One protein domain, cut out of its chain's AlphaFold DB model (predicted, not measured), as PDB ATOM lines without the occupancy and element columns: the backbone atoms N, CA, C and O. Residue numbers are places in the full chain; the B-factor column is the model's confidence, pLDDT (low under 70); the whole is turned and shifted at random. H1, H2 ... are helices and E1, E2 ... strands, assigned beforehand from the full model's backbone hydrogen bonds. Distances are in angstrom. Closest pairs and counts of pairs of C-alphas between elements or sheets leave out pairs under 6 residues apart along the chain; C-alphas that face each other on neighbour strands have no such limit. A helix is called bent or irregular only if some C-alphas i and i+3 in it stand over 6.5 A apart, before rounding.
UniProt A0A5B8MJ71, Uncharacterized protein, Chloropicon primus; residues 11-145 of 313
ATOM      1  N   GLY A  11     190.316 174.258 244.707       61.31
ATOM      2  CA  GLY A  11     191.333 174.747 245.644       61.31
ATOM      3  C   GLY A  11     192.729 174.850 245.023       61.31
ATOM      4  O   GLY A  11     193.453 175.795 245.304       61.31
ATOM      5  N   LEU A  12     193.084 173.917 244.137       64.94
ATOM      6  CA  LEU A  12     194.382 173.883 243.455       64.94
ATOM      7  C   LEU A  12     194.443 174.938 242.340       64.94
ATOM      8  O   LEU A  12     195.441 175.631 242.190       64.94
ATOM      9  N   VAL A  13     193.330 175.121 241.626       68.25
ATOM     10  CA  VAL A  13     193.148 176.197 240.645       68.25
ATOM     11  C   VAL A  13     193.191 177.570 241.330       68.25
ATOM     12  O   VAL A  13     193.888 178.467 240.866       68.25
ATOM     13  N   PHE A  14     192.521 177.724 242.474       68.12
ATOM     14  CA  PHE A  14     192.534 178.960 243.258       68.12
ATOM     15  C   PHE A  14     193.929 179.281 243.806       68.12
ATOM     16  O   PHE A  14     194.379 180.415 243.690       68.12
ATOM     17  N   ALA A  15     194.641 178.282 244.337       70.19
ATOM     18  CA  ALA A  15     196.022 178.442 244.787       70.19
ATOM     19  C   ALA A  15     196.966 178.824 243.633       70.19
ATOM     20  O   ALA A  15     197.809 179.702 243.802       70.19
ATOM     21  N   GLY A  16     196.783 178.229 242.449       73.00
ATOM     22  CA  GLY A  16     197.525 178.600 241.241       73.00
ATOM     23  C   GLY A  16     197.285 180.054 240.827       73.00
ATOM     24  O   GLY A  16     198.237 180.784 240.561       73.00
ATOM     25  N   PHE A  17     196.032 180.514 240.854       71.56
ATOM     26  CA  PHE A  17     195.701 181.911 240.562       71.56
ATOM     27  C   PHE A  17     196.263 182.889 241.595       71.56
ATOM     28  O   PHE A  17     196.751 183.953 241.222       71.56
ATOM     29  N   LEU A  18     196.243 182.523 242.877       73.56
ATOM     30  CA  LEU A  18     196.815 183.337 243.948       73.56
ATOM     31  C   LEU A  18     198.339 183.458 243.787       73.56
ATOM     32  O   LEU A  18     198.884 184.549 243.921       73.56
ATOM     33  N   GLY A  19     199.006 182.372 243.385       75.75
ATOM     34  CA  GLY A  19     200.426 182.382 243.030       75.75
ATOM     35  C   GLY A  19     200.742 183.315 241.859       75.75
ATOM     36  O   GLY A  19     201.655 184.131 241.961       75.75
ATOM     37  N   ILE A  20     199.958 183.264 240.778       76.19
ATOM     38  CA  ILE A  20     200.129 184.159 239.618       76.19
ATOM     39  C   ILE A  20     199.906 185.622 240.022       76.19
ATOM     40  O   ILE A  20     200.706 186.482 239.661       76.19
ATOM     41  N   ALA A  21     198.871 185.909 240.815       70.88
ATOM     42  CA  ALA A  21     198.602 187.260 241.306       70.88
ATOM     43  C   ALA A  21     199.748 187.797 242.179       70.88
ATOM     44  O   ALA A  21     200.126 188.959 242.039       70.88
ATOM     45  N   CYS A  22     200.349 186.959 243.029       76.12
ATOM     46  CA  CYS A  22     201.526 187.331 243.815       76.12
ATOM     47  C   CYS A  22     202.755 187.599 242.937       76.12
ATOM     48  O   CYS A  22     203.453 188.578 243.178       76.12
ATOM     49  N   ILE A  23     203.011 186.779 241.912       75.94
ATOM     50  CA  ILE A  23     204.138 186.980 240.983       75.94
ATOM     51  C   ILE A  23     203.970 188.293 240.213       75.94
ATOM     52  O   ILE A  23     204.896 189.102 240.163       75.94
ATOM     53  N   VAL A  24     202.775 188.544 239.669       71.00
ATOM     54  CA  VAL A  24     202.473 189.800 238.968       71.00
ATOM     55  C   VAL A  24     202.566 190.982 239.929       71.00
ATOM     56  O   VAL A  24     203.154 192.002 239.584       71.00
ATOM     57  N   GLY A  25     202.051 190.852 241.153       67.12
ATOM     58  CA  GLY A  25     202.150 191.887 242.181       67.12
ATOM     59  C   GLY A  25     203.598 192.220 242.545       67.12
ATOM     60  O   GLY A  25     203.950 193.392 242.618       67.12
ATOM     61  N   LEU A  26     204.459 191.212 242.699       73.50
ATOM     62  CA  LEU A  26     205.878 191.401 243.010       73.50
ATOM     63  C   LEU A  26     206.658 192.053 241.859       73.50
ATOM     64  O   LEU A  26     207.544 192.857 242.123       73.50
ATOM     65  N   ASP A  27     206.317 191.760 240.601       69.25
ATOM     66  CA  ASP A  27     206.951 192.401 239.438       69.25
ATOM     67  C   ASP A  27     206.422 193.829 239.177       69.25
ATOM     68  O   ASP A  27     207.140 194.698 238.677       69.25
ATOM     69  N   THR A  28     205.167 194.104 239.538       64.38
ATOM     70  CA  THR A  28     204.505 195.392 239.260       64.38
ATOM     71  C   THR A  28     204.630 196.396 240.400       64.38
ATOM     72  O   THR A  28     204.697 197.593 240.131       64.38
ATOM     73  N   TYR A  29     204.756 195.951 241.653       64.50
ATOM     74  CA  TYR A  29     204.964 196.812 242.821       64.50
ATOM     75  C   TYR A  29     206.201 197.726 242.724       64.50
ATOM     76  O   TYR A  29     206.036 198.936 242.907       64.50
ATOM     77  N   PRO A  30     207.419 197.247 242.385       62.06
ATOM     78  CA  PRO A  30     208.571 198.138 242.241       62.06
ATOM     79  C   PRO A  30     208.349 199.158 241.114       62.06
ATOM     80  O   PRO A  30     208.645 200.339 241.297       62.06
ATOM     81  N   LYS A  31     207.717 198.748 240.005       61.66
ATOM     82  CA  LYS A  31     207.379 199.621 238.866       61.66
ATOM     83  C   LYS A  31     206.330 200.680 239.242       61.66
ATOM     84  O   LYS A  31     206.469 201.837 238.859       61.66
ATOM     85  N   MET A  32     205.321 200.315 240.037       57.47
ATOM     86  CA  MET A  32     204.328 201.244 240.589       57.47
ATOM     87  C   MET A  32     204.947 202.227 241.578       57.47
ATOM     88  O   MET A  32     204.670 203.418 241.494       57.47
ATOM     89  N   SER A  33     205.792 201.756 242.497       57.47
ATOM     90  CA  SER A  33     206.443 202.621 243.489       57.47
ATOM     91  C   SER A  33     207.335 203.678 242.833       57.47
ATOM     92  O   SER A  33     207.382 204.822 243.285       57.47
ATOM     93  N   GLN A  34     207.984 203.321 241.721       56.25
ATOM     94  CA  GLN A  34     208.743 204.258 240.904       56.25
ATOM     95  C   GLN A  34     207.820 205.221 240.154       56.25
ATOM     96  O   GLN A  34     208.106 206.410 240.143       56.25
ATOM     97  N   ALA A  35     206.704 204.745 239.589       55.62
ATOM     98  CA  ALA A  35     205.760 205.567 238.829       55.62
ATOM     99  C   ALA A  35     204.987 206.589 239.687       55.62
ATOM    100  O   ALA A  35     204.777 207.714 239.245       55.62
ATOM    101  N   VAL A  36     204.576 206.229 240.910       56.25
ATOM    102  CA  VAL A  36     203.827 207.121 241.822       56.25
ATOM    103  C   VAL A  36     204.698 208.272 242.336       56.25
ATOM    104  O   VAL A  36     204.194 209.365 242.569       56.25
ATOM    105  N   ASN A  37     206.009 208.047 242.448       54.16
ATOM    106  CA  ASN A  37     206.982 209.073 242.829       54.16
ATOM    107  C   ASN A  37     207.617 209.781 241.615       54.16
ATOM    108  O   ASN A  37     208.508 210.612 241.787       54.16
ATOM    109  N   TYR A  38     207.195 209.456 240.389       53.25
ATOM    110  CA  TYR A  38     207.785 210.002 239.170       53.25
ATOM    111  C   TYR A  38     207.085 211.305 238.769       53.25
ATOM    112  O   TYR A  38     205.980 211.296 238.225       53.25
ATOM    113  N   SER A  39     207.747 212.447 238.970       56.34
ATOM    114  CA  SER A  39     207.393 213.665 238.232       56.34
ATOM    115  C   SER A  39     207.625 213.400 236.735       56.34
ATOM    116  O   SER A  39     208.699 212.902 236.385       56.34
ATOM    117  N   PRO A  40     206.673 213.715 235.830       60.69
ATOM    118  CA  PRO A  40     206.850 213.481 234.400       60.69
ATOM    119  C   PRO A  40     208.123 214.204 233.939       60.69
ATOM    120  O   PRO A  40     208.222 215.427 234.104       60.69
ATOM    121  N   PRO A  41     209.129 213.473 233.432       67.12
ATOM    122  CA  PRO A  41     210.412 214.065 233.115       67.12
ATOM    123  C   PRO A  41     210.253 214.933 231.877       67.12
ATOM    124  O   PRO A  41     209.517 214.598 230.943       67.12
ATOM    125  N   LYS A  42     210.966 216.052 231.853       72.00
ATOM    126  CA  LYS A  42     211.023 216.879 230.655       72.00
ATOM    127  C   LYS A  42     212.014 216.252 229.686       72.00
ATOM    128  O   LYS A  42     213.139 215.925 230.061       72.00
ATOM    129  N   GLN A  43     211.569 216.070 228.448       82.44
ATOM    130  CA  GLN A  43     212.436 215.688 227.344       82.44
ATOM    131  C   GLN A  43     213.063 216.948 226.753       82.44
ATOM    132  O   GLN A  43     212.354 217.899 226.430       82.44
ATOM    133  N   GLN A  44     214.379 216.930 226.570       84.31
ATOM    134  CA  GLN A  44     215.093 217.975 225.846       84.31
ATOM    135  C   GLN A  44     216.278 217.400 225.071       84.31
ATOM    136  O   GLN A  44     216.683 216.257 225.282       84.31
ATOM    137  N   LEU A  45     216.816 218.202 224.158       87.00
ATOM    138  CA  LEU A  45     218.070 217.912 223.475       87.00
ATOM    139  C   LEU A  45     219.239 218.394 224.338       87.00
ATOM    140  O   LEU A  45     219.235 219.535 224.810       87.00
ATOM    141  N   CYS A  46     220.234 217.532 224.521       88.81
ATOM    142  CA  CYS A  46     221.535 217.930 225.040       88.81
ATOM    143  C   CYS A  46     222.615 217.679 224.003       88.81
ATOM    144  O   CYS A  46     222.558 216.702 223.255       88.81
ATOM    145  N   THR A  47     223.626 218.534 224.017       91.19
ATOM    146  CA  THR A  47     224.844 218.345 223.232       91.19
ATOM    147  C   THR A  47     225.927 217.815 224.152       91.19
ATOM    148  O   THR A  47     226.115 218.356 225.239       91.19
ATOM    149  N   VAL A  48     226.635 216.766 223.747       91.56
ATOM    150  CA  VAL A  48     227.767 216.245 224.524       91.56
ATOM    151  C   VAL A  48     228.910 217.250 224.447       91.56
ATOM    152  O   VAL A  48     229.434 217.498 223.361       91.56
ATOM    153  N   SER A  49     229.285 217.841 225.579       90.38
ATOM    154  CA  SER A  49     230.397 218.791 225.661       90.38
ATOM    155  C   SER A  49     231.725 218.073 225.866       90.38
ATOM    156  O   SER A  49     232.726 218.459 225.266       90.38
ATOM    157  N   ASN A  50     231.737 217.006 226.671       90.88
ATOM    158  CA  ASN A  50     232.950 216.266 226.998       90.88
ATOM    159  C   ASN A  50     232.642 214.849 227.524       90.88
ATOM    160  O   ASN A  50     231.503 214.498 227.837       90.88
ATOM    161  N   ARG A  51     233.678 214.019 227.638       90.25
ATOM    162  CA  ARG A  51     233.641 212.697 228.273       90.25
ATOM    163  C   ARG A  51     234.643 212.712 229.419       90.25
ATOM    164  O   ARG A  51     235.838 212.811 229.154       90.25
ATOM    165  N   ASP A  52     234.182 212.585 230.661       87.69
ATOM    166  CA  ASP A  52     235.069 212.571 231.824       87.69
ATOM    167  C   ASP A  52     235.288 211.128 232.323       87.69
ATOM    168  O   ASP A  52     234.457 210.590 233.067       87.69
ATOM    169  N   PRO A  53     236.402 210.470 231.944       83.88
ATOM    170  CA  PRO A  53     236.727 209.131 232.423       83.88
ATOM    171  C   PRO A  53     237.117 209.097 233.904       83.88
ATOM    172  O   PRO A  53     237.097 208.021 234.491       83.88
ATOM    173  N   SER A  54     237.463 210.233 234.522       83.62
ATOM    174  CA  SER A  54     237.806 210.286 235.949       83.62
ATOM    175  C   SER A  54     236.563 210.193 236.836       83.62
ATOM    176  O   SER A  54     236.591 209.562 237.891       83.62
ATOM    177  N   ARG A  55     235.451 210.777 236.372       81.12
ATOM    178  CA  ARG A  55     234.141 210.719 237.032       81.12
ATOM    179  C   ARG A  55     233.240 209.613 236.487       81.12
ATOM    180  O   ARG A  55     232.242 209.283 237.121       81.12
ATOM    181  N   GLY A  56     233.562 209.051 235.324       83.75
ATOM    182  CA  GLY A  56     232.727 208.057 234.649       83.75
ATOM    183  C   GLY A  56     231.406 208.633 234.124       83.75
ATOM    184  O   GLY A  56     230.427 207.892 234.008       83.75
ATOM    185  N   CYS A  57     231.362 209.937 233.819       87.75
ATOM    186  CA  CYS A  57     230.185 210.624 233.278       87.75
ATOM    187  C   CYS A  57     230.424 211.203 231.881       87.75
ATOM    188  O   CYS A  57     231.547 211.488 231.465       87.75
ATOM    189  N   VAL A  58     229.321 211.383 231.157       90.00
ATOM    190  CA  VAL A  58     229.272 212.166 229.920       90.00
ATOM    191  C   VAL A  58     228.801 213.568 230.284       90.00
ATOM    192  O   VAL A  58     227.705 213.721 230.822       90.00
ATOM    193  N   GLU A  59     229.621 214.577 230.015       90.56
ATOM    194  CA  GLU A  59     229.256 215.974 230.235       90.56
ATOM    195  C   GLU A  59     228.387 216.455 229.075       90.56
ATOM    196  O   GLU A  59     228.694 216.227 227.898       90.56
ATOM    197  N   VAL A  60     227.269 217.092 229.408       90.19
ATOM    198  CA  VAL A  60     226.307 217.588 228.429       90.19
ATOM    199  C   VAL A  60     225.930 219.034 228.703       90.19
ATOM    200  O   VAL A  60     225.742 219.438 229.849       90.19
ATOM    201  N   SER A  61     225.750 219.789 227.625       88.31
ATOM    202  CA  SER A  61     225.159 221.120 227.627       88.31
ATOM    203  C   SER A  61     223.688 221.036 227.223       88.31
ATOM    204  O   SER A  61     223.329 220.402 226.222       88.31
ATOM    205  N   LEU A  62     222.822 221.659 228.017       84.38
ATOM    206  CA  LEU A  62     221.375 221.666 227.814       84.38
ATOM    207  C   LEU A  62     220.982 222.777 226.833       84.38
ATOM    208  O   LEU A  62     221.194 223.951 227.119       84.38
ATOM    209  N   MET A  63     220.328 222.439 225.712       75.31
ATOM    210  CA  MET A  63     219.965 223.444 224.692       75.31
ATOM    211  C   MET A  63     219.058 224.566 225.217       75.31
ATOM    212  O   MET A  63     219.166 225.702 224.769       75.31
ATOM    213  N   TYR A  64     218.150 224.251 226.142       71.12
ATOM    214  CA  TYR A  64     217.150 225.196 226.653       71.12
ATOM    215  C   TYR A  64     217.461 225.701 228.066       71.12
ATOM    216  O   TYR A  64     216.629 226.380 228.666       71.12
ATOM    217  N   ASN A  65     218.641 225.376 228.606       67.44
ATOM    218  CA  ASN A  65     219.082 225.859 229.909       67.44
ATOM    219  C   ASN A  65     220.539 226.361 229.832       67.44
ATOM    220  O   ASN A  65     221.464 225.556 229.944       67.44
ATOM    221  N   PRO A  66     220.753 227.679 229.658       54.00
ATOM    222  CA  PRO A  66     222.058 228.257 229.328       54.00
ATOM    223  C   PRO A  66     223.105 228.195 230.456       54.00
ATOM    224  O   PRO A  66     224.244 228.588 230.229       54.00
ATOM    225  N   TYR A  67     222.752 227.705 231.652       54.91
ATOM    226  CA  TYR A  67     223.642 227.654 232.824       54.91
ATOM    227  C   TYR A  67     223.953 226.238 233.333       54.91
ATOM    228  O   TYR A  67     224.570 226.095 234.384       54.91
ATOM    229  N   GLY A  68     223.506 225.186 232.646       63.31
ATOM    230  CA  GLY A  68     223.608 223.821 233.161       63.31
ATOM    231  C   GLY A  68     224.467 222.924 232.288       63.31
ATOM    232  O   GLY A  68     223.920 222.168 231.489       63.31
ATOM    233  N   GLU A  69     225.788 222.973 232.453       77.06
ATOM    234  CA  GLU A  69     226.590 221.783 232.166       77.06
ATOM    235  C   GLU A  69     226.250 220.726 233.220       77.06
ATOM    236  O   GLU A  69     226.186 221.018 234.416       77.06
ATOM    237  N   ALA A  70     225.973 219.506 232.778       83.31
ATOM    238  CA  ALA A  70     225.552 218.425 233.657       83.31
ATOM    239  C   ALA A  70     226.308 217.139 233.336       83.31
ATOM    240  O   ALA A  70     226.576 216.838 232.174       83.31
ATOM    241  N   CYS A  71     226.607 216.356 234.371       86.56
ATOM    242  CA  CYS A  71     227.199 215.033 234.213       86.56
ATOM    243  C   CYS A  71     226.112 213.960 234.168       86.56
ATOM    244  O   CYS A  71     225.355 213.780 235.121       86.56
ATOM    245  N   VAL A  72     226.065 213.219 233.064       87.75
ATOM    246  CA  VAL A  72     225.162 212.084 232.874       87.75
ATOM    247  C   VAL A  72     225.894 210.798 233.238       87.75
ATOM    248  O   VAL A  72     226.868 210.415 232.586       87.75
ATOM    249  N   PHE A  73     225.407 210.120 234.276       85.44
ATOM    250  CA  PHE A  73     225.903 208.816 234.715       85.44
ATOM    251  C   PHE A  73     225.036 207.692 234.134       85.44
ATOM    252  O   PHE A  73     223.823 207.847 233.945       85.44
ATOM    253  N   LYS A  74     225.622 206.517 233.879       81.69
ATOM    254  CA  LYS A  74     224.851 205.332 233.464       81.69
ATOM    255  C   LYS A  74     223.905 204.931 234.604       81.69
ATOM    256  O   LYS A  74     224.352 204.476 235.647       81.69
ATOM    257  N   GLY A  75     222.600 205.093 234.384       70.44
ATOM    258  CA  GLY A  75     221.563 204.851 235.398       70.44
ATOM    259  C   GLY A  75     221.068 206.111 236.120       70.44
ATOM    260  O   GLY A  75     220.086 206.021 236.843       70.44
ATOM    261  N   GLY A  76     221.672 207.280 235.871       70.06
ATOM    262  CA  GLY A  76     221.221 208.570 236.412       70.06
ATOM    263  C   GLY A  76     221.717 208.909 237.823       70.06
ATOM    264  O   GLY A  76     221.407 209.996 238.299       70.06
ATOM    265  N   ASP A  77     222.501 208.032 238.463       69.75
ATOM    266  CA  ASP A  77     223.013 208.235 239.823       69.75
ATOM    267  C   ASP A  77     224.554 208.336 239.863       69.75
ATOM    268  O   ASP A  77     225.231 207.418 239.385       69.75
ATOM    269  N   PRO A  78     225.129 209.377 240.505       67.94
ATOM    270  CA  PRO A  78     226.581 209.578 240.632       67.94
ATOM    271  C   PRO A  78     227.261 208.554 241.553       67.94
ATOM    272  O   PRO A  78     228.484 208.449 241.596       67.94
ATOM    273  N   THR A  79     226.474 207.800 242.319       70.00
ATOM    274  CA  THR A  79     226.949 206.738 243.212       70.00
ATOM    275  C   THR A  79     227.232 205.433 242.470       70.00
ATOM    276  O   THR A  79     227.893 204.549 243.019       70.00
ATOM    277  N   THR A  80     226.767 205.303 241.223       69.31
ATOM    278  CA  THR A  80     226.989 204.108 240.407       69.31
ATOM    279  C   THR A  80     228.393 204.157 239.819       69.31
ATOM    280  O   THR A  80     228.629 204.783 238.786       69.31
ATOM    281  N   LYS A  81     229.349 203.496 240.478       68.12
ATOM    282  CA  LYS A  81     230.720 203.387 239.969       68.12
ATOM    283  C   LYS A  81     230.757 202.441 238.774       68.12
ATOM    284  O   LYS A  81     230.527 201.243 238.917       68.12
ATOM    285  N   LEU A  82     231.049 202.987 237.600       73.25
ATOM    286  CA  LEU A  82     231.432 202.195 236.441       73.25
ATOM    287  C   LEU A  82     232.949 202.054 236.415       73.25
ATOM    288  O   LEU A  82     233.657 203.050 236.501       73.25
ATOM    289  N   GLU A  83     233.439 200.832 236.237       77.81
ATOM    290  CA  GLU A  83     234.873 200.551 236.180       77.81
ATOM    291  C   GLU A  83     235.247 199.813 234.884       77.81
ATOM    292  O   GLU A  83     234.448 199.087 234.282       77.81
ATOM    293  N   GLY A  84     236.485 200.028 234.432       80.56
ATOM    294  CA  GLY A  84     237.103 199.292 233.330       80.56
ATOM    295  C   GLY A  84     236.345 199.364 231.997       80.56
ATOM    296  O   GLY A  84     236.050 200.440 231.474       80.56
ATOM    297  N   ILE A  85     236.063 198.192 231.424       83.50
ATOM    298  CA  ILE A  85     235.528 198.020 230.060       83.50
ATOM    299  C   ILE A  85     234.097 198.566 229.928       83.50
ATOM    300  O   ILE A  85     233.699 199.038 228.862       83.50
ATOM    301  N   GLU A  86     233.300 198.529 230.997       83.81
ATOM    302  CA  GLU A  86     231.938 199.066 230.951       83.81
ATOM    303  C   GLU A  86     231.914 200.591 230.876       83.81
ATOM    304  O   GLU A  86     231.068 201.152 230.176       83.81
ATOM    305  N   MET A  87     232.851 201.250 231.564       83.50
ATOM    306  CA  MET A  87     233.002 202.701 231.528       83.50
ATOM    307  C   MET A  87     233.417 203.164 230.136       83.50
ATOM    308  O   MET A  87     232.765 204.031 229.556       83.50
ATOM    309  N   THR A  88     234.447 202.545 229.556       84.88
ATOM    310  CA  THR A  88     234.919 202.910 228.212       84.88
ATOM    311  C   THR A  88     233.844 202.666 227.158       84.88
ATOM    312  O   THR A  88     233.609 203.528 226.316       84.88
ATOM    313  N   LYS A  89     233.109 201.550 227.242       89.50
ATOM    314  CA  LYS A  89     231.974 201.266 226.351       89.50
ATOM    315  C   LYS A  89     230.843 202.288 226.494       89.50
ATOM    316  O   LYS A  89     230.214 202.634 225.498       89.50
ATOM    317  N   TYR A  90     230.567 202.749 227.714       87.31
ATOM    318  CA  TYR A  90     229.558 203.775 227.959       87.31
ATOM    319  C   TYR A  90     229.983 205.136 227.394       87.31
ATOM    320  O   TYR A  90     229.220 205.727 226.637       87.31
ATOM    321  N   LEU A  91     231.204 205.596 227.682       88.56
ATOM    322  CA  LEU A  91     231.722 206.882 227.199       88.56
ATOM    323  C   LEU A  91     231.860 206.914 225.671       88.56
ATOM    324  O   LEU A  91     231.459 207.885 225.034       88.56
ATOM    325  N   ASN A  92     232.344 205.824 225.065       90.44
ATOM    326  CA  ASN A  92     232.509 205.716 223.610       90.44
ATOM    327  C   ASN A  92     231.182 205.653 222.843       90.44
ATOM    328  O   ASN A  92     231.184 205.764 221.624       90.44
ATOM    329  N   LYS A  93     230.049 205.463 223.528       90.19
ATOM    330  CA  LYS A  93     228.725 205.473 222.895       90.19
ATOM    331  C   LYS A  93     228.262 206.887 222.515       90.19
ATOM    332  O   LYS A  93     227.393 207.011 221.657       90.19
ATOM    333  N   TYR A  94     228.786 207.925 223.167       89.38
ATOM    334  CA  TYR A  94     228.275 209.298 223.068       89.38
ATOM    335  C   TYR A  94     229.348 210.237 222.532       89.38
ATOM    336  O   TYR A  94     230.253 210.611 223.272       89.38
ATOM    337  N   ASP A  95     229.314 210.572 221.243       90.12
ATOM    338  CA  ASP A  95     230.312 211.428 220.579       90.12
ATOM    339  C   ASP A  95     230.242 212.889 221.015       90.12
ATOM    340  O   ASP A  95     229.166 213.463 221.152       90.12
ATOM    341  N   VAL A  96     231.412 213.489 221.251       89.88
ATOM    342  CA  VAL A  96     231.524 214.908 221.611       89.88
ATOM    343  C   VAL A  96     231.016 215.755 220.445       89.88
ATOM    344  O   VAL A  96     231.359 215.502 219.292       89.88
ATOM    345  N   GLY A  97     230.168 216.739 220.740       86.00
ATOM    346  CA  GLY A  97     229.464 217.556 219.750       86.00
ATOM    347  C   GLY A  97     228.184 216.923 219.194       86.00
ATOM    348  O   GLY A  97     227.419 217.612 218.520       86.00
ATOM    349  N   ALA A  98     227.899 215.649 219.491       90.62
ATOM    350  CA  ALA A  98     226.654 215.014 219.076       90.62
ATOM    351  C   ALA A  98     225.477 215.447 219.960       90.62
ATOM    352  O   ALA A  98     225.615 215.671 221.168       90.62
ATOM    353  N   GLN A  99     224.295 215.530 219.348       89.12
ATOM    354  CA  GLN A  99     223.044 215.816 220.042       89.12
ATOM    355  C   GLN A  99     222.321 214.522 220.409       89.12
ATOM    356  O   GLN A  99     222.122 213.639 219.574       89.12
ATOM    357  N   HIS A 100     221.871 214.436 221.658       88.88
ATOM    358  CA  HIS A 100     221.115 213.306 222.178       88.88
ATOM    359  C   HIS A 100     219.878 213.772 222.940       88.88
ATOM    360  O   HIS A 100     219.837 214.860 223.514       88.88
ATOM    361  N   THR A 101     218.853 212.923 222.965       87.88
ATOM    362  CA  THR A 101     217.682 213.133 223.812       87.88
ATOM    363  C   THR A 101     218.024 212.801 225.259       87.88
ATOM    364  O   THR A 101     218.483 211.702 225.569       87.88
ATOM    365  N   CYS A 102     217.762 213.748 226.150       85.50
ATOM    366  CA  CYS A 102     217.944 213.589 227.583       85.50
ATOM    367  C   CYS A 102     216.633 213.795 228.322       85.50
ATOM    368  O   CYS A 102     215.748 214.539 227.887       85.50
ATOM    369  N   TYR A 103     216.570 213.187 229.498       84.56
ATOM    370  CA  TYR A 103     215.459 213.289 230.419       84.56
ATOM    371  C   TYR A 103     215.981 213.773 231.765       84.56
ATOM    372  O   TYR A 103     217.009 213.296 232.245       84.56
ATOM    373  N   HIS A 104     215.259 214.710 232.369       77.12
ATOM    374  CA  HIS A 104     215.510 215.145 233.736       77.12
ATOM    375  C   HIS A 104     214.178 215.281 234.490       77.12
ATOM    376  O   HIS A 104     213.149 215.602 233.873       77.12
ATOM    377  N   PRO A 105     214.155 215.020 235.806       72.62
ATOM    378  CA  PRO A 105     212.985 215.281 236.624       72.62
ATOM    379  C   PRO A 105     212.688 216.785 236.655       72.62
ATOM    380  O   PRO A 105     213.576 217.631 236.528       72.62
ATOM    381  N   LYS A 106     211.405 217.126 236.801       67.44
ATOM    382  CA  LYS A 106     210.910 218.509 236.716       67.44
ATOM    383  C   LYS A 106     211.588 219.458 237.715       67.44
ATOM    384  O   LYS A 106     211.759 220.630 237.385       67.44
ATOM    385  N   ASP A 107     211.978 218.931 238.872       66.38
ATOM    386  CA  ASP A 107     212.418 219.704 240.034       66.38
ATOM    387  C   ASP A 107     213.936 219.625 240.282       66.38
ATOM    388  O   ASP A 107     214.445 220.319 241.156       66.38
ATOM    389  N   ASP A 108     214.673 218.810 239.513       68.25
ATOM    390  CA  ASP A 108     216.115 218.618 239.709       68.25
ATOM    391  C   ASP A 108     216.850 218.433 238.370       68.25
ATOM    392  O   ASP A 108     216.742 217.409 237.696       68.25
ATOM    393  N   VAL A 109     217.606 219.458 237.973       66.69
ATOM    394  CA  VAL A 109     218.402 219.463 236.734       66.69
ATOM    395  C   VAL A 109     219.725 218.706 236.919       66.69
ATOM    396  O   VAL A 109     220.379 218.381 235.936       66.69
ATOM    397  N   SER A 110     220.115 218.373 238.156       67.81
ATOM    398  CA  SER A 110     221.365 217.648 238.425       67.81
ATOM    399  C   SER A 110     221.293 216.162 238.055       67.81
ATOM    400  O   SER A 110     222.319 215.534 237.800       67.81
ATOM    401  N   ARG A 111     220.080 215.599 237.970       72.12
ATOM    402  CA  ARG A 111     219.833 214.188 237.644       72.12
ATOM    403  C   ARG A 111     219.380 214.032 236.202       72.12
ATOM    404  O   ARG A 111     218.192 213.893 235.912       72.12
ATOM    405  N   ILE A 112     220.340 214.060 235.287       79.12
ATOM    406  CA  ILE A 112     220.083 213.872 233.856       79.12
ATOM    407  C   ILE A 112     220.389 212.434 233.462       79.12
ATOM    408  O   ILE A 112     221.361 211.836 233.917       79.12
ATOM    409  N   THR A 113     219.554 211.873 232.593       83.50
ATOM    410  CA  THR A 113     219.738 210.532 232.045       83.50
ATOM    411  C   THR A 113     219.412 210.491 230.556       83.50
ATOM    412  O   THR A 113     218.499 211.164 230.077       83.50
ATOM    413  N   PHE A 114     220.155 209.672 229.810       85.25
ATOM    414  CA  PHE A 114     219.828 209.320 228.422       85.25
ATOM    415  C   PHE A 114     218.818 208.168 228.328       85.25
ATOM    416  O   PHE A 114     218.335 207.852 227.241       85.25
ATOM    417  N   ALA A 115     218.533 207.485 229.440       79.31
ATOM    418  CA  ALA A 115     217.572 206.396 229.451       79.31
ATOM    419  C   ALA A 115     216.153 206.959 229.366       79.31
ATOM    420  O   ALA A 115     215.792 207.880 230.100       79.31
ATOM    421  N   HIS A 116     215.344 206.381 228.478       73.12
ATOM    422  CA  HIS A 116     213.932 206.721 228.412       73.12
ATOM    423  C   HIS A 116     213.283 206.378 229.761       73.12
ATOM    424  O   HIS A 116     213.520 205.280 230.277       73.12
ATOM    425  N   PRO A 117     212.491 207.287 230.348       66.81
ATOM    426  CA  PRO A 117     211.819 207.008 231.606       66.81
ATOM    427  C   PRO A 117     210.904 205.786 231.471       66.81
ATOM    428  O   PRO A 117     210.356 205.544 230.385       66.81
ATOM    429  N   PRO A 118     210.708 205.015 232.555       64.19
ATOM    430  CA  PRO A 118     209.774 203.900 232.538       64.19
ATOM    431  C   PRO A 118     208.379 204.420 232.166       64.19
ATOM    432  O   PRO A 118     207.817 205.282 232.842       64.19
ATOM    433  N   ARG A 119     207.824 203.924 231.054       61.41
ATOM    434  CA  ARG A 119     206.485 204.321 230.601       61.41
ATOM    435  C   ARG A 119     205.418 203.779 231.559       61.41
ATOM    436  O   ARG A 119     205.501 202.614 231.955       61.41
ATOM    437  N   PRO A 120     204.347 204.543 231.841       58.38
ATOM    438  CA  PRO A 120     203.210 204.059 232.628       58.38
ATOM    439  C   PRO A 120     202.387 202.975 231.904       58.38
ATOM    440  O   PRO A 120     201.482 202.392 232.489       58.38
ATOM    441  N   GLU A 121     202.687 202.651 230.644       59.81
ATOM    442  CA  GLU A 121     202.001 201.596 229.884       59.81
ATOM    443  C   GLU A 121     202.115 200.215 230.551       59.81
ATOM    444  O   GLU A 121     201.160 199.442 230.522       59.81
ATOM    445  N   GLY A 122     203.228 199.923 231.237       58.44
ATOM    446  CA  GLY A 122     203.377 198.680 232.009       58.44
ATOM    447  C   GLY A 122     202.404 198.579 233.190       58.44
ATOM    448  O   GLY A 122     202.021 197.484 233.599       58.44
ATOM    449  N   LEU A 123     201.949 199.725 233.697       58.19
ATOM    450  CA  LEU A 123     200.993 199.847 234.793       58.19
ATOM    451  C   LEU A 123     199.566 199.591 234.282       58.19
ATOM    452  O   LEU A 123     198.833 198.802 234.876       58.19
ATOM    453  N   LEU A 124     199.213 200.136 233.113       61.75
ATOM    454  CA  LEU A 124     197.969 199.784 232.416       61.75
ATOM    455  C   LEU A 124     197.920 198.294 232.062       61.75
ATOM    456  O   LEU A 124     196.902 197.651 232.309       61.75
ATOM    457  N   LEU A 125     199.026 197.732 231.561       64.06
ATOM    458  CA  LEU A 125     199.124 196.305 231.249       64.06
ATOM    459  C   LEU A 125     198.952 195.436 232.506       64.06
ATOM    460  O   LEU A 125     198.289 194.404 232.471       64.06
ATOM    461  N   SER A 126     199.503 195.864 233.644       64.50
ATOM    462  CA  SER A 126     199.332 195.140 234.907       64.50
ATOM    463  C   SER A 126     197.883 195.129 235.395       64.50
ATOM    464  O   SER A 126     197.388 194.086 235.824       64.50
ATOM    465  N   PHE A 127     197.166 196.250 235.268       64.06
ATOM    466  CA  PHE A 127     195.761 196.336 235.658       64.06
ATOM    467  C   PHE A 127     194.846 195.550 234.724       64.06
ATOM    468  O   PHE A 127     193.931 194.881 235.205       64.06
ATOM    469  N   THR A 128     195.095 195.575 233.413       69.12
ATOM    470  CA  THR A 128     194.317 194.781 232.450       69.12
ATOM    471  C   THR A 128     194.535 193.285 232.640       69.12
ATOM    472  O   THR A 128     193.584 192.519 232.493       69.12
ATOM    473  N   ILE A 129     195.743 192.869 233.032       70.44
ATOM    474  CA  ILE A 129     196.040 191.473 233.361       70.44
ATOM    475  C   ILE A 129     195.403 191.080 234.699       70.44
ATOM    476  O   ILE A 129     194.836 189.999 234.773       70.44
ATOM    477  N   LEU A 130     195.431 191.926 235.737       68.75
ATOM    478  CA  LEU A 130     194.902 191.601 237.075       68.75
ATOM    479  C   LEU A 130     193.365 191.622 237.172       68.75
ATOM    480  O   LEU A 130     192.788 190.810 237.898       68.75
ATOM    481  N   LEU A 131     192.689 192.509 236.434       75.06
ATOM    482  CA  LEU A 131     191.226 192.663 236.440       75.06
ATOM    483  C   LEU A 131     190.442 191.344 236.224       75.06
ATOM    484  O   LEU A 131     189.545 191.061 237.026       75.06
ATOM    485  N   PRO A 132     190.748 190.500 235.213       75.31
ATOM    486  CA  PRO A 132     190.038 189.237 235.019       75.31
ATOM    487  C   PRO A 132     190.245 188.252 236.177       75.31
ATOM    488  O   PRO A 132     189.319 187.514 236.510       75.31
ATOM    489  N   PHE A 133     191.405 188.257 236.842       71.31
ATOM    490  CA  PHE A 133     191.645 187.380 237.995       71.31
ATOM    491  C   PHE A 133     190.825 187.802 239.211       71.31
ATOM    492  O   PHE A 133     190.234 186.950 239.874       71.31
ATOM    493  N   VAL A 134     190.722 189.107 239.476       74.38
ATOM    494  CA  VAL A 134     189.877 189.628 240.561       74.38
ATOM    495  C   VAL A 134     188.410 189.270 240.314       74.38
ATOM    496  O   VAL A 134     187.732 188.785 241.221       74.38
ATOM    497  N   LEU A 135     187.931 189.417 239.075       77.25
ATOM    498  CA  LEU A 135     186.570 189.029 238.696       77.25
ATOM    499  C   LEU A 135     186.324 187.525 238.866       77.25
ATOM    500  O   LEU A 135     185.281 187.141 239.392       77.25
ATOM    501  N   LEU A 136     187.276 186.668 238.486       74.38
ATOM    502  CA  LEU A 136     187.172 185.215 238.668       74.38
ATOM    503  C   LEU A 136     187.163 184.802 240.143       74.38
ATOM    504  O   LEU A 136     186.410 183.904 240.516       74.38
ATOM    505  N   VAL A 137     187.952 185.464 240.992       74.56
ATOM    506  CA  VAL A 137     187.938 185.236 242.443       74.56
ATOM    507  C   VAL A 137     186.590 185.646 243.037       74.56
ATOM    508  O   VAL A 137     186.018 184.880 243.811       74.56
ATOM    509  N   LEU A 138     186.041 186.797 242.637       72.81
ATOM    510  CA  LEU A 138     184.718 187.258 243.075       72.81
ATOM    511  C   LEU A 138     183.589 186.335 242.591       72.81
ATOM    512  O   LEU A 138     182.713 185.961 243.365       72.81
ATOM    513  N   LEU A 139     183.625 185.899 241.332       74.12
ATOM    514  CA  LEU A 139     182.693 184.895 240.811       74.12
ATOM    515  C   LEU A 139     182.836 183.567 241.565       74.12
ATOM    516  O   LEU A 139     181.835 182.938 241.903       74.12
ATOM    517  N   GLY A 140     184.064 183.161 241.888       69.56
ATOM    518  CA  GLY A 140     184.358 181.980 242.690       69.56
ATOM    519  C   GLY A 140     183.756 182.059 244.092       69.56
ATOM    520  O   GLY A 140     183.085 181.119 244.515       69.56
ATOM    521  N   THR A 141     183.919 183.176 244.805       68.19
ATOM    522  CA  THR A 141     183.333 183.357 246.144       68.19
ATOM    523  C   THR A 141     181.806 183.408 246.104       68.19
ATOM    524  O   THR A 141     181.163 182.811 246.967       68.19
ATOM    525  N   VAL A 142     181.209 184.017 245.074       69.62
ATOM    526  CA  VAL A 142     179.751 184.011 244.860       69.62
ATOM    527  C   VAL A 142     179.239 182.592 244.578       69.62
ATOM    528  O   VAL A 142     178.240 182.166 245.161       69.62
ATOM    529  N   MET A 143     179.947 181.815 243.756       64.31
ATOM    530  CA  MET A 143     179.584 180.431 243.428       64.31
ATOM    531  C   MET A 143     179.804 179.459 244.600       64.31
ATOM    532  O   MET A 143     179.000 178.549 244.792       64.31
ATOM    533  N   LEU A 144     180.843 179.655 245.423       60.56
ATOM    534  CA  LEU A 144     181.065 178.889 246.660       60.56
ATOM    535  C   LEU A 144     180.084 179.283 247.780       60.56
ATOM    536  O   LEU A 144     179.685 178.424 248.571       60.56
ATOM    537  N   GLY A 145     179.665 180.551 247.838       56.59
ATOM    538  CA  GLY A 145     178.631 181.046 248.753       56.59
ATOM    539  C   GLY A 145     177.224 180.556 248.391       56.59
ATOM    540  O   GLY A 145     176.400 180.296 249.274       56.59
TER     541      GLY A 145
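What this domain is: This is residues 11 to 145 of the 313 residues of an uncharacterized protein of Chloropicon primus (UniProt A0A5B8MJ71). Two long helices, H1 and the bent but nearly straight H3, run opposite ways beside each other as a stalk, and at one end of it sits a small head, a strongly twisted sheet of four strands with the short helix H2 packed beside it. Stalk and head are joined by two strips of chain, residues 37 to 41 and residues 105 to 120, and the stalk and head one after the other make the long axis. The printed part has 135 residues with three named helices and four named strands, in the order H1 E1 E2 E3 H2 E4 H3; the sheet's order is E3 E2 E1 E4, antiparallel throughout, and the class is mixed, helices and strands. The whole is a rod of 68 by 33 by 21 A, only just extended, close to loose, with a radius of gyration of the C-alphas of 21.6 A.

How they stand to each other: Begin with H1, residues 11 to 36, which has a kink of 40 degrees near residue 30 and is only just irregular: C-alphas 27 and 30 are 6.6 A apart. Look next at residues 121 to 145, assigned by their hydrogen bonds as one helix, H3, but bent: C-alphas 129 and 132 are 6.6 A apart, and its arms H3a, residues 121 to 129, and H3b, residues 132 to 145, stand at a shallow tilt of 23 degrees. With residues 24 to 32 alone, H1 touches H3a at a shallow tilt of 20 degrees, opposite ways; the closest C-alphas are those of Thr 28 and Ser 126, 6.8 A apart. H1 and H3b only just touch, with 3 pairs of C-alphas within 8 A, the closest those of Phe 17 and Phe 133 at 7.3 A; they run opposite ways at a steep tilt of 39 degrees. Move on to E1, residues 42 to 52, which bends by 75 degrees at residue 49. It forms a hairpin with E2, residues 57 to 62, where N 59 and O 50 are 2.9 A apart, within hydrogen-bond range. E2 forms a second hairpin with E3, residues 69 to 72, where N 72 and O 58 are 2.8 A apart, also within hydrogen-bond range. E1, E2 and E3 are a meander, each strand the antiparallel neighbour of the one before. On the other side of E1 find the edge strand E4, residues 99 to 104, antiparallel to it, with N 102 and O 44 within hydrogen-bond range at 2.9 A. H2, residues 84 to 91, is on the sheet at a height of 8.2 A over a local plane fitted to just 6 C-alphas; it lies beside the strands, over none of them, and the C-alphas of Arg 51 and Leu 91 are the closest of E1 and H2, 6.2 A apart. H1, H3a and H3b are not on the sheet, and H2 is apart from them. In H2, H3a and H3b every O i to N i+4 pair is within hydrogen-bond range; in H1 20 of 22 are.

Where its parts are: Find C-alpha 11 at (191.333, 174.747, 245.644); from there H1 runs 34.9 A to C-alpha 36. E1 starts at C-alpha 42, (211.023, 216.879, 230.655), and spans 24.5 A. E2 measures 15.1 A, E3 9.8 A, H2 11.1 A and E4 15.6 A. H3a measures 12.3 A, and H3b runs 19.6 A to C-alpha 145 at (178.631, 181.046, 248.753).

The domain as a whole: The two C-alphas farthest apart are those of Gly 97 and Gly 145, at 69.0 A. The printed part has no cut. The links E3 to H2, 11 residues, and E4 to H3, 16 residues, are long. The mean pLDDT of the printed part is 74.3; 52 residues are under 70, among them residues 27 to 41 and 117 to 128.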